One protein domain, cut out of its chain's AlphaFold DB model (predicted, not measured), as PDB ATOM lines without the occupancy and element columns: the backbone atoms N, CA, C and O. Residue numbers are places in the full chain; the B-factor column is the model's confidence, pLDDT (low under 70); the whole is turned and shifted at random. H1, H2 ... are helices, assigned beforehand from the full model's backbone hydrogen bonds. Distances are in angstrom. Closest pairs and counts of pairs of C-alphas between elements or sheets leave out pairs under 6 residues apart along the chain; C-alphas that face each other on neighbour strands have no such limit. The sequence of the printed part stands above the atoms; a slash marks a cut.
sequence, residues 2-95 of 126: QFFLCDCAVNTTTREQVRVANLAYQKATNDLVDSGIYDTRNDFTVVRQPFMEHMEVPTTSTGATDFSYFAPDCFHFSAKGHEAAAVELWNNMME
ATOM      1  N   GLN A   2      41.496 -15.783  16.921       64.44
ATOM      2  CA  GLN A   2      40.302 -14.925  16.969       64.44
ATOM      3  C   GLN A   2      39.760 -14.634  18.389       64.44
ATOM      4  O   GLN A   2      39.495 -13.481  18.713       64.44
ATOM      5  N   PHE A   3      39.708 -15.653  19.261       66.94
ATOM      6  CA  PHE A   3      39.300 -15.533  20.673       66.94
ATOM      7  C   PHE A   3      40.143 -14.561  21.509       66.94
ATOM      8  O   PHE A   3      39.652 -14.018  22.487       66.94
ATOM      9  N   PHE A   4      41.409 -14.330  21.155       74.88
ATOM     10  CA  PHE A   4      42.273 -13.416  21.906       74.88
ATOM     11  C   PHE A   4      42.059 -11.951  21.505       74.88
ATOM     12  O   PHE A   4      42.140 -11.068  22.352       74.88
ATOM     13  N   LEU A   5      41.795 -11.686  20.222       75.88
ATOM     14  CA  LEU A   5      41.681 -10.318  19.704       75.88
ATOM     15  C   LEU A   5      40.278  -9.739  19.872       75.88
ATOM     16  O   LEU A   5      40.134  -8.569  20.214       75.88
ATOM     17  N   CYS A   6      39.247 -10.544  19.623       81.75
ATOM     18  CA  CYS A   6      37.860 -10.110  19.730       81.75
ATOM     19  C   CYS A   6      36.993 -11.252  20.262       81.75
ATOM     20  O   CYS A   6      36.135 -11.781  19.553       81.75
ATOM     21  N   ASP A   7      37.223 -11.634  21.525       84.88
ATOM     22  CA  ASP A   7      36.425 -12.676  22.186       84.88
ATOM     23  C   ASP A   7      34.931 -12.380  22.060       84.88
ATOM     24  O   ASP A   7      34.154 -13.252  21.686       84.88
ATOM     25  N   CYS A   8      34.538 -11.114  22.235       87.81
ATOM     26  CA  CYS A   8      33.139 -10.712  22.207       87.81
ATOM     27  C   CYS A   8      32.409 -11.102  20.909       87.81
ATOM     28  O   CYS A   8      31.211 -11.388  20.957       87.81
ATOM     29  N   ALA A   9      33.106 -11.119  19.765       81.50
ATOM     30  CA  ALA A   9      32.528 -11.447  18.461       81.50
ATOM     31  C   ALA A   9      32.423 -12.962  18.208       81.50
ATOM     32  O   ALA A   9      31.541 -13.411  17.473       81.50
ATOM     33  N   VAL A  10      33.284 -13.772  18.827       83.31
ATOM     34  CA  VAL A  10      33.292 -15.235  18.645       83.31
ATOM     35  C   VAL A  10      32.615 -15.983  19.788       83.31
ATOM     36  O   VAL A  10      32.099 -17.079  19.577       83.31
ATOM     37  N   ASN A  11      32.531 -15.386  20.968       88.44
ATOM     38  CA  ASN A  11      31.892 -15.958  22.137       88.44
ATOM     39  C   ASN A  11      30.361 -15.866  22.018       88.44
ATOM     40  O   ASN A  11      29.787 -14.795  21.812       88.44
ATOM     41  N   THR A  12      29.681 -17.008  22.123       88.31
ATOM     42  CA  THR A  12      28.233 -17.122  21.893       88.31
ATOM     43  C   THR A  12      27.395 -16.348  22.904       88.31
ATOM     44  O   THR A  12      26.272 -15.971  22.575       88.31
ATOM     45  N   THR A  13      27.918 -16.061  24.100       92.62
ATOM     46  CA  THR A  13      27.182 -15.301  25.121       92.62
ATOM     47  C   THR A  13      27.205 -13.794  24.873       92.62
ATOM     48  O   THR A  13      26.299 -13.090  25.307       92.62
ATOM     49  N   THR A  14      28.223 -13.286  24.179       92.69
ATOM     50  CA  THR A  14      28.436 -11.845  23.936       92.69
ATOM     51  C   THR A  14      28.191 -11.433  22.489       92.69
ATOM     52  O   THR A  14      27.943 -10.258  22.227       92.69
ATOM     53  N   ARG A  15      28.227 -12.376  21.538       90.69
ATOM     54  CA  ARG A  15      28.106 -12.098  20.097       90.69
ATOM     55  C   ARG A  15      26.855 -11.297  19.752       90.69
ATOM     56  O   ARG A  15      26.916 -10.387  18.933       90.69
ATOM     57  N   GLU A  16      25.740 -11.599  20.408       93.94
ATOM     58  CA  GLU A  16      24.491 -10.870  20.189       93.94
ATOM     59  C   GLU A  16      24.577  -9.410  20.656       93.94
ATOM     60  O   GLU A  16      24.078  -8.513  19.984       93.94
ATOM     61  N   GLN A  17      25.280  -9.139  21.759       94.31
ATOM     62  CA  GLN A  17      25.501  -7.771  22.234       94.31
ATOM     63  C   GLN A  17      26.365  -6.978  21.250       94.31
ATOM     64  O   GLN A  17      26.061  -5.822  20.960       94.31
ATOM     65  N   VAL A  18      27.402  -7.610  20.685       92.88
ATOM     66  CA  VAL A  18      28.229  -7.004  19.630       92.88
ATOM     67  C   VAL A  18      27.390  -6.703  18.391       92.88
ATOM     68  O   VAL A  18      27.499  -5.611  17.840       92.88
ATOM     69  N   ARG A  19      26.508  -7.624  17.982       92.12
ATOM     70  CA  ARG A  19      25.591  -7.421  16.851       92.12
ATOM     71  C   ARG A  19      24.665  -6.228  17.086       92.12
ATOM     72  O   ARG A  19      24.548  -5.366  16.219       92.12
ATOM     73  N   VAL A  20      24.043  -6.140  18.262       95.94
ATOM     74  CA  VAL A  20      23.168  -5.015  18.634       95.94
ATOM     75  C   VAL A  20      23.942  -3.695  18.651       95.94
ATOM     76  O   VAL A  20      23.471  -2.709  18.087       95.94
ATOM     77  N   ALA A  21      25.140  -3.672  19.240       96.06
ATOM     78  CA  ALA A  21      25.988  -2.482  19.271       96.06
ATOM     79  C   ALA A  21      26.420  -2.044  17.863       96.06
ATOM     80  O   ALA A  21      26.392  -0.853  17.555       96.06
ATOM     81  N   ASN A  22      26.764  -2.993  16.989       94.94
ATOM     82  CA  ASN A  22      27.110  -2.717  15.599       94.94
ATOM     83  C   ASN A  22      25.930  -2.095  14.838       94.94
ATOM     84  O   ASN A  22      26.104  -1.048  14.223       94.94
ATOM     85  N   LEU A  23      24.725  -2.663  14.944       96.38
ATOM     86  CA  LEU A  23      23.528  -2.099  14.306       96.38
ATOM     87  C   LEU A  23      23.180  -0.704  14.838       96.38
ATOM     88  O   LEU A  23      22.815   0.179  14.063       96.38
ATOM     89  N   ALA A  24      23.322  -0.480  16.146       98.06
ATOM     90  CA  ALA A  24      23.124   0.841  16.736       98.06
ATOM     91  C   ALA A  24      24.147   1.857  16.201       98.06
ATOM     92  O   ALA A  24      23.779   2.989  15.890       98.06
ATOM     93  N   TYR A  25      25.408   1.447  16.041       97.12
ATOM     94  CA  TYR A  25      26.463   2.286  15.473       97.12
ATOM     95  C   TYR A  25      26.212   2.617  13.996       97.12
ATOM     96  O   TYR A  25      26.346   3.777  13.598       97.12
ATOM     97  N   GLN A  26      25.797   1.629  13.195       96.81
ATOM     98  CA  GLN A  26      25.390   1.846  11.804       96.81
ATOM     99  C   GLN A  26      24.241   2.859  11.736       96.81
ATOM    100  O   GLN A  26      24.355   3.872  11.053       96.81
ATOM    101  N   LYS A  27      23.174   2.657  12.524       97.38
ATOM    102  CA  LYS A  27      22.036   3.585  12.566       97.38
ATOM    103  C   LYS A  27      22.463   5.002  12.961       97.38
ATOM    104  O   LYS A  27      22.079   5.951  12.292       97.38
ATOM    105  N   ALA A  28      23.262   5.147  14.017       97.94
ATOM    106  CA  ALA A  28      23.733   6.454  14.473       97.94
ATOM    107  C   ALA A  28      24.583   7.164  13.408       97.94
ATOM    108  O   ALA A  28      24.451   8.370  13.220       97.94
ATOM    109  N   THR A  29      25.418   6.417  12.681       96.50
ATOM    110  CA  THR A  29      26.204   6.954  11.561       96.50
ATOM    111  C   THR A  29      25.296   7.397  10.412       96.50
ATOM    112  O   THR A  29      25.525   8.458   9.835       96.50
ATOM    113  N   ASN A  30      24.244   6.631  10.109       95.19
ATOM    114  CA  ASN A  30      23.265   6.973   9.074       95.19
ATOM    115  C   ASN A  30      22.511   8.249   9.440       95.19
ATOM    116  O   ASN A  30      22.551   9.207   8.678       95.19
ATOM    117  N   ASP A  31      21.931   8.299  10.642       97.25
ATOM    118  CA  ASP A  31      21.220   9.476  11.142       97.25
ATOM    119  C   ASP A  31      22.127  10.724  11.134       97.25
ATOM    120  O   ASP A  31      21.684  11.813  10.778       97.25
ATOM    121  N   LEU A  32      23.407  10.577  11.506       96.81
ATOM    122  CA  LEU A  32      24.370  11.678  11.531       96.81
ATOM    123  C   LEU A  32      24.665  12.220  10.128       96.81
ATOM    124  O   LEU A  32      24.637  13.433   9.932       96.81
ATOM    125  N   VAL A  33      24.953  11.347   9.162       95.00
ATOM    126  CA  VAL A  33      25.237  11.761   7.778       95.00
ATOM    127  C   VAL A  33      23.985  12.355   7.128       95.00
ATOM    128  O   VAL A  33      24.062  13.426   6.530       95.00
ATOM    129  N   ASP A  34      22.827  11.728   7.334       93.50
ATOM    130  CA  ASP A  34      21.555  12.125   6.721       93.50
ATOM    131  C   ASP A  34      20.934  13.369   7.393       93.50
ATOM    132  O   ASP A  34      20.018  13.984   6.848       93.50
ATOM    133  N   SER A  35      21.449  13.797   8.553       95.31
ATOM    134  CA  SER A  35      20.994  15.013   9.247       95.31
ATOM    135  C   SER A  35      21.278  16.316   8.490       95.31
ATOM    136  O   SER A  35      20.742  17.365   8.850       95.31
ATOM    137  N   GLY A  36      22.149  16.282   7.474       92.62
ATOM    138  CA  GLY A  36      22.531  17.450   6.679       92.62
ATOM    139  C   GLY A  36      23.522  18.396   7.367       92.62
ATOM    140  O   GLY A  36      23.867  19.428   6.793       92.62
ATOM    141  N   ILE A  37      24.041  18.059   8.559       95.75
ATOM    142  CA  ILE A  37      25.008  18.911   9.284       95.75
ATOM    143  C   ILE A  37      26.298  19.180   8.490       95.75
ATOM    144  O   ILE A  37      26.988  20.166   8.749       95.75
ATOM    145  N   TYR A  38      26.623  18.320   7.521       94.50
ATOM    146  CA  TYR A  38      27.800  18.451   6.660       94.50
ATOM    147  C   TYR A  38      27.514  19.173   5.335       94.50
ATOM    148  O   TYR A  38      28.453  19.633   4.688       94.50
ATOM    149  N   ASP A  39      26.247  19.341   4.946       92.62
ATOM    150  CA  ASP A  39      25.836  19.903   3.650       92.62
ATOM    151  C   ASP A  39      25.644  21.428   3.692       92.62
ATOM    152  O   ASP A  39      24.770  21.992   3.030       92.62
ATOM    153  N   THR A  40      26.479  22.114   4.474       93.94
ATOM    154  CA  THR A  40      26.400  23.566   4.713       93.94
ATOM    155  C   THR A  40      27.200  24.401   3.710       93.94
ATOM    156  O   THR A  40      27.041  25.621   3.662       93.94
ATOM    157  N   ARG A  41      28.047  23.762   2.892       93.50
ATOM    158  CA  ARG A  41      28.861  24.405   1.848       93.50
ATOM    159  C   ARG A  41      28.740  23.675   0.512       93.50
ATOM    160  O   ARG A  41      28.283  22.538   0.451       93.50
ATOM    161  N   ASN A  42      29.150  24.342  -0.564       91.62
ATOM    162  CA  ASN A  42      29.020  23.815  -1.931       91.62
ATOM    163  C   ASN A  42      30.219  22.966  -2.388       91.62
ATOM    164  O   ASN A  42      30.152  22.326  -3.430       91.62
ATOM    165  N   ASP A  43      31.311  22.967  -1.630       93.12
ATOM    166  CA  ASP A  43      32.602  22.338  -1.941       93.12
ATOM    167  C   ASP A  43      32.977  21.213  -0.958       93.12
ATOM    168  O   ASP A  43      34.113  20.745  -0.943       93.12
ATOM    169  N   PHE A  44      32.032  20.769  -0.125       93.56
ATOM    170  CA  PHE A  44      32.209  19.643   0.787       93.56
ATOM    171  C   PHE A  44      30.874  18.961   1.061       93.56
ATOM    172  O   PHE A  44      29.846  19.622   1.191       93.56
ATOM    173  N   THR A  45      30.913  17.641   1.190       93.44
ATOM    174  CA  THR A  45      29.797  16.821   1.655       93.44
ATOM    175  C   THR A  45      30.338  15.504   2.212       93.44
ATOM    176  O   THR A  45      31.497  15.152   1.977       93.44
ATOM    177  N   VAL A  46      29.508  14.779   2.960       95.31
ATOM    178  CA  VAL A  46      29.825  13.460   3.509       95.31
ATOM    179  C   VAL A  46      28.874  12.444   2.900       95.31
ATOM    180  O   VAL A  46      27.664  12.635   2.888       95.31
ATOM    181  N   VAL A  47      29.430  11.345   2.394       95.75
ATOM    182  CA  VAL A  47      28.669  10.282   1.737       95.75
ATOM    183  C   VAL A  47      29.066   8.955   2.360       95.75
ATOM    184  O   VAL A  47      30.236   8.572   2.326       95.75
ATOM    185  N   ARG A  48      28.088   8.238   2.913       95.62
ATOM    186  CA  ARG A  48      28.289   6.879   3.420       95.62
ATOM    187  C   ARG A  48      28.471   5.896   2.262       95.62
ATOM    188  O   ARG A  48      27.783   6.012   1.249       95.62
ATOM    189  N   GLN A  49      29.349   4.912   2.451       97.12
ATOM    190  CA  GLN A  49      29.514   3.782   1.535       97.12
ATOM    191  C   GLN A  49      29.092   2.482   2.249       97.12
ATOM    192  O   GLN A  49      29.908   1.905   2.969       97.12
ATOM    193  N   PRO A  50      27.818   2.052   2.153       97.12
ATOM    194  CA  PRO A  50      27.268   0.968   2.975       97.12
ATOM    195  C   PRO A  50      27.637  -0.465   2.552       97.12
ATOM    196  O   PRO A  50      27.026  -1.403   3.053       97.12
ATOM    197  N   PHE A  51      28.635  -0.676   1.689       96.69
ATOM    198  CA  PHE A  51      28.984  -1.975   1.076       96.69
ATOM    199  C   PHE A  51      29.358  -3.124   2.047       96.69
ATOM    200  O   PHE A  51      29.693  -4.218   1.615       96.69
ATOM    201  N   MET A  52      29.319  -2.909   3.364       95.06
ATOM    202  CA  MET A  52      29.513  -3.947   4.387       95.06
ATOM    203  C   MET A  52      28.389  -3.996   5.436       95.06
ATOM    204  O   MET A  52      28.499  -4.770   6.383       95.06
ATOM    205  N   GLU A  53      27.313  -3.209   5.299       95.38
ATOM    206  CA  GLU A  53      26.199  -3.182   6.269       95.38
ATOM    207  C   GLU A  53      25.569  -4.575   6.456       95.38
ATOM    208  O   GLU A  53      25.244  -4.956   7.582       95.38
ATOM    209  N   HIS A  54      25.477  -5.357   5.375       94.31
ATOM    210  CA  HIS A  54      24.923  -6.715   5.358       94.31
ATOM    211  C   HIS A  54      25.970  -7.772   4.970       94.31
ATOM    212  O   HIS A  54      25.644  -8.765   4.326       94.31
ATOM    213  N   MET A  55      27.245  -7.560   5.320       91.50
ATOM    214  CA  MET A  55      28.317  -8.516   5.022       91.50
ATOM    215  C   MET A  55      27.988  -9.937   5.511       91.50
ATOM    216  O   MET A  55      27.622 -10.149   6.667       91.50
ATOM    217  N   GLU A  56      28.254 -10.916   4.648       91.00
ATOM    218  CA  GLU A  56      28.256 -12.337   4.986       91.00
ATOM    219  C   GLU A  56      29.689 -12.872   5.087       91.00
ATOM    220  O   GLU A  56      30.630 -12.326   4.507       91.00
ATOM    221  N   VAL A  57      29.871 -13.958   5.841       90.94
ATOM    222  CA  VAL A  57      31.178 -14.614   5.953       90.94
ATOM    223  C   VAL A  57      31.518 -15.279   4.612       90.94
ATOM    224  O   VAL A  57      30.718 -16.086   4.140       90.94
ATOM    225  N   PRO A  58      32.702 -15.021   4.021       94.69
ATOM    226  CA  PRO A  58      33.134 -15.677   2.793       94.69
ATOM    227  C   PRO A  58      33.069 -17.204   2.883       94.69
ATOM    228  O   PRO A  58      33.568 -17.797   3.844       94.69
ATOM    229  N   THR A  59      32.519 -17.851   1.855       95.50
ATOM    230  CA  THR A  59      32.438 -19.314   1.754       95.50
ATOM    231  C   THR A  59      33.124 -19.837   0.498       95.50
ATOM    232  O   THR A  59      33.039 -19.251  -0.577       95.50
ATOM    233  N   THR A  60      33.776 -20.986   0.629       94.94
ATOM    234  CA  THR A  60      34.320 -21.783  -0.476       94.94
ATOM    235  C   THR A  60      33.203 -22.471  -1.271       94.94
ATOM    236  O   THR A  60      32.055 -22.532  -0.831       94.94
ATOM    237  N   SER A  61      33.541 -23.075  -2.416       93.00
ATOM    238  CA  SER A  61      32.587 -23.835  -3.243       93.00
ATOM    239  C   SER A  61      31.966 -25.049  -2.539       93.00
ATOM    240  O   SER A  61      30.929 -25.542  -2.975       93.00
ATOM    241  N   THR A  62      32.572 -25.530  -1.451       95.19
ATOM    242  CA  THR A  62      32.047 -26.628  -0.626       95.19
ATOM    243  C   THR A  62      31.184 -26.141   0.542       95.19
ATOM    244  O   THR A  62      30.684 -26.961   1.308       95.19
ATOM    245  N   GLY A  63      31.008 -24.824   0.703       93.56
ATOM    246  CA  GLY A  63      30.233 -24.209   1.784       93.56
ATOM    247  C   GLY A  63      31.004 -23.997   3.092       93.56
ATOM    248  O   GLY A  63      30.453 -23.445   4.041       93.56
ATOM    249  N   ALA A  64      32.279 -24.392   3.168       94.75
ATOM    250  CA  ALA A  64      33.136 -24.072   4.312       94.75
ATOM    251  C   ALA A  64      33.580 -22.601   4.275       94.75
ATOM    252  O   ALA A  64      33.734 -22.046   3.189       94.75
ATOM    253  N   THR A  65      33.853 -21.990   5.433       92.69
ATOM    254  CA  THR A  65      34.418 -20.631   5.511       92.69
ATOM    255  C   THR A  65      35.721 -20.522   4.714       92.69
ATOM    256  O   THR A  65      36.651 -21.304   4.921       92.69
ATOM    257  N   ASP A  66      35.804 -19.538   3.818       96.00
ATOM    258  CA  ASP A  66      37.028 -19.230   3.079       96.00
ATOM    259  C   ASP A  66      37.931 -18.313   3.913       96.00
ATOM    260  O   ASP A  66      37.873 -17.083   3.842       96.00
ATOM    261  N   PHE A  67      38.806 -18.935   4.701       94.44
ATOM    262  CA  PHE A  67      39.765 -18.217   5.535       94.44
ATOM    263  C   PHE A  67      40.832 -17.444   4.745       94.44
ATOM    264  O   PHE A  67      41.531 -16.632   5.343       94.44
ATOM    265  N   SER A  68      40.957 -17.621   3.421       96.12
ATOM    266  CA  SER A  68      41.944 -16.870   2.627       96.12
ATOM    267  C   SER A  68      41.650 -15.367   2.551       96.12
ATOM    268  O   SER A  68      42.557 -14.582   2.269       96.12
ATOM    269  N   TYR A  69      40.416 -14.944   2.848       96.62
ATOM    270  CA  TYR A  69      40.031 -13.532   2.969       96.62
ATOM    271  C   TYR A  69      40.435 -12.890   4.307       96.62
ATOM    272  O   TYR A  69      40.345 -11.670   4.448       96.62
ATOM    273  N   PHE A  70      40.919 -13.676   5.271       94.38
ATOM    274  CA  PHE A  70      41.295 -13.211   6.605       94.38
ATOM    275  C   PHE A  70      42.795 -13.389   6.859       94.38
ATOM    276  O   PHE A  70      43.448 -14.284   6.322       94.38
ATOM    277  N   ALA A  71      43.359 -12.508   7.674       94.12
ATOM    278  CA  ALA A  71      44.726 -12.584   8.160       94.12
ATOM    279  C   ALA A  71      44.923 -13.835   9.046       94.12
ATOM    280  O   ALA A  71      43.942 -14.459   9.465       94.12
ATOM    281  N   PRO A  72      46.172 -14.208   9.398       91.88
ATOM    282  CA  PRO A  72      46.443 -15.388  10.227       91.88
ATOM    283  C   PRO A  72      45.721 -15.403  11.579       91.88
ATOM    284  O   PRO A  72      45.526 -16.467  12.160       91.88
ATOM    285  N   ASP A  73      45.309 -14.240  12.086       89.19
ATOM    286  CA  ASP A  73      44.540 -14.128  13.321       89.19
ATOM    287  C   ASP A  73      43.051 -14.511  13.192       89.19
ATOM    288  O   ASP A  73      42.367 -14.658  14.214       89.19
ATOM    289  N   CYS A  74      42.585 -14.756  11.962       87.69
ATOM    290  CA  CYS A  74      41.209 -15.064  11.573       87.69
ATOM    291  C   CYS A  74      40.204 -13.935  11.848       87.69
ATOM    292  O   CYS A  74      39.006 -14.197  11.895       87.69
ATOM    293  N   PHE A  75      40.656 -12.701  12.064       87.19
ATOM    294  CA  PHE A  75      39.803 -11.561  12.392       87.19
ATOM    295  C   PHE A  75      39.961 -10.423  11.387       87.19
ATOM    296  O   PHE A  75      38.980 -10.010  10.774       87.19
ATOM    297  N   HIS A  76      41.184  -9.940  11.182       92.19
ATOM    298  CA  HIS A  76      41.435  -8.878  10.213       92.19
ATOM    299  C   HIS A  76      41.372  -9.423   8.787       92.19
ATOM    300  O   HIS A  76      41.562 -10.618   8.562       92.19
ATOM    301  N   PHE A  77      41.138  -8.556   7.803       95.31
ATOM    302  CA  PHE A  77      41.227  -8.961   6.405       95.31
ATOM    303  C   PHE A  77      42.672  -9.278   6.010       95.31
ATOM    304  O   PHE A  77      43.624  -8.644   6.464       95.31
ATOM    305  N   SER A  78      42.838 -10.275   5.143       97.44
ATOM    306  CA  SER A  78      44.093 -10.487   4.424       97.44
ATOM    307  C   SER A  78      44.236  -9.462   3.294       97.44
ATOM    308  O   SER A  78      43.330  -8.666   3.039       97.44
ATOM    309  N   ALA A  79      45.339  -9.527   2.542       98.06
ATOM    310  CA  ALA A  79      45.465  -8.773   1.293       98.06
ATOM    311  C   ALA A  79      44.290  -9.044   0.328       98.06
ATOM    312  O   ALA A  79      43.732  -8.099  -0.220       98.06
ATOM    313  N   LYS A  80      43.850 -10.307   0.206       97.12
ATOM    314  CA  LYS A  80      42.691 -10.707  -0.612       97.12
ATOM    315  C   LYS A  80      41.385 -10.076  -0.106       97.12
ATOM    316  O   LYS A  80      40.570  -9.617  -0.898       97.12
ATOM    317  N   GLY A  81      41.187 -10.036   1.215       97.00
ATOM    318  CA  GLY A  81      40.029  -9.372   1.825       97.00
ATOM    319  C   GLY A  81      40.021  -7.864   1.590       97.00
ATOM    320  O   GLY A  81      39.004  -7.304   1.187       97.00
ATOM    321  N   HIS A  82      41.168  -7.208   1.764       97.75
ATOM    322  CA  HIS A  82      41.302  -5.783   1.472       97.75
ATOM    323  C   HIS A  82      41.081  -5.456  -0.010       97.75
ATOM    324  O   HIS A  82      40.445  -4.448  -0.302       97.75
ATOM    325  N   GLU A  83      41.552  -6.300  -0.930       97.38
ATOM    326  CA  GLU A  83      41.315  -6.143  -2.369       97.38
ATOM    327  C   GLU A  83      39.817  -6.180  -2.702       97.38
ATOM    328  O   GLU A  83      39.302  -5.236  -3.296       97.38
ATOM    329  N   ALA A  84      39.091  -7.205  -2.240       97.00
ATOM    330  CA  ALA A  84      37.648  -7.297  -2.460       97.00
ATOM    331  C   ALA A  84      36.889  -6.117  -1.822       97.00
ATOM    332  O   ALA A  84      35.964  -5.570  -2.413       97.00
ATOM    333  N   ALA A  85      37.284  -5.680  -0.621       97.25
ATOM    334  CA  ALA A  85      36.690  -4.507   0.026       97.25
ATOM    335  C   ALA A  85      36.946  -3.206  -0.754       97.25
ATOM    336  O   ALA A  85      36.079  -2.337  -0.804       97.25
ATOM    337  N   ALA A  86      38.123  -3.067  -1.370       97.75
ATOM    338  CA  ALA A  86      38.463  -1.909  -2.188       97.75
ATOM    339  C   ALA A  86      37.647  -1.862  -3.489       97.75
ATOM    340  O   ALA A  86      37.214  -0.777  -3.882       97.75
ATOM    341  N   VAL A  87      37.403  -3.015  -4.124       97.25
ATOM    342  CA  VAL A  87      36.511  -3.121  -5.292       97.25
ATOM    343  C   VAL A  87      35.106  -2.652  -4.933       97.25
ATOM    344  O   VAL A  87      34.561  -1.779  -5.607       97.25
ATOM    345  N   GLU A  88      34.555  -3.154  -3.830       97.44
ATOM    346  CA  GLU A  88      33.204  -2.792  -3.412       97.44
ATOM    347  C   GLU A  88      33.089  -1.327  -3.001       97.44
ATOM    348  O   GLU A  88      32.155  -0.652  -3.427       97.44
ATOM    349  N   LEU A  89      34.072  -0.778  -2.282       97.19
ATOM    350  CA  LEU A  89      34.130   0.654  -1.986       97.19
ATOM    351  C   LEU A  89      34.128   1.503  -3.266       97.19
ATOM    352  O   LEU A  89      33.396   2.492  -3.353       97.19
ATOM    353  N   TRP A  90      34.940   1.131  -4.260       96.06
ATOM    354  CA  TRP A  90      34.988   1.827  -5.545       96.06
ATOM    355  C   TRP A  90      33.637   1.782  -6.253       96.06
ATOM    356  O   TRP A  90      33.113   2.821  -6.657       96.06
ATOM    357  N   ASN A  91      33.044   0.595  -6.347       95.31
ATOM    358  CA  ASN A  91      31.740   0.390  -6.964       95.31
ATOM    359  C   ASN A  91      30.661   1.230  -6.280       95.31
ATOM    360  O   ASN A  91      29.879   1.892  -6.958       95.31
ATOM    361  N   ASN A  92      30.689   1.298  -4.951       96.12
ATOM    362  CA  ASN A  92      29.767   2.096  -4.156       96.12
ATOM    363  C   ASN A  92      29.910   3.604  -4.426       96.12
ATOM    364  O   ASN A  92      28.915   4.325  -4.511       96.12
ATOM    365  N   MET A  93      31.135   4.099  -4.639       94.69
ATOM    366  CA  MET A  93      31.379   5.488  -5.054       94.69
ATOM    367  C   MET A  93      30.854   5.789  -6.469       94.69
ATOM    368  O   MET A  93      30.517   6.939  -6.759       94.69
ATOM    369  N   MET A  94      30.746   4.771  -7.328       93.44
ATOM    370  CA  MET A  94      30.164   4.858  -8.675       93.44
ATOM    371  C   MET A  94      28.639   4.653  -8.697       93.44
ATOM    372  O   MET A  94      28.037   4.641  -9.769       93.44
ATOM    373  N   GLU A  95      27.993   4.535  -7.537       93.12
ATOM    374  CA  GLU A  95      26.543   4.388  -7.404       93.12
ATOM    375  C   GLU A  95      25.909   5.639  -6.789       93.12
ATOM    376  O   GLU A  95      26.413   6.200  -5.809       93.12
TER     377      GLU A  95
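What this domain is: This is residues 2 to 95 of the 126 residues of the protein "Hypothetical protein" of Rotaria sordida (UniProt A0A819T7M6). Two helices, the long H3 and the shorter H4, form the two sides of a loose, elongated model, and a long unnamed stretch folds back between them, with residues 46 to 53 running through the gap. The two short helices H1 and H2 sit at the end where H3 begins, and residues 39 to 44 stick out as a free loop at the opposite end, beyond the end of H3. The printed part has 94 residues with four named helices, in the order H1, H2, H3, H4, and no named strand; the class is all helix, though under half of the residues, 43 of 94, are in named elements. The whole is loose, with a radius of gyration of the C-alphas of 16.6 A, and the C-alphas span 48 by 30 by 21 A.

How they stand to each other: The longest helix, H3, residues 15 to 34, touches H2, residues 7 to 10, only at the corner by their link, and with its residues 15 to 18 alone. Their closest C-alphas are those of Ala 9 and Arg 15, 4.8 A apart. H1, residues 2 to 5, is close to H2 but not clearly touching it; their closest C-alphas are those of Phe 3 and Val 10, 6.3 A apart. H1 and H3 are apart. H4, residues 79 to 93, touches no helix: it is apart from H1, H2 and H3. In H3 and H4 every O i to N i+4 pair is within hydrogen-bond range. H1 and H2, with 4 residues each, are too short for such a pair, and each has its one O i to N i+3 pair within range.

Where its parts are: H3 measures 28.4 A, from C-alpha 15 at (28.106, -12.098, 20.097) to C-alpha 34 at (21.555, 12.125, 6.721). H4 measures 21.0 A, from C-alpha 79 at (45.465, -8.773, 1.293) to C-alpha 93 at (31.379, 5.488, -5.054), and y rises along it as it does along H3. H1 measures 5.5 A and H2 5.4 A. C-alpha 50, in the stretch that runs back, is at (27.268, 0.968, 2.975).

The domain as a whole: The two C-alphas farthest apart are those of Arg 41 and Thr 62, 51.2 A. The links H1 to H2 and H2 to H3 are tight, and the link H3 to H4 is long, with 44 residues, 35 to 78. Within it, residues 39 to 44 stand free. The printed part has no cut. The mean pLDDT of the printed part is 93.0, and residues 2 to 3 are under 70.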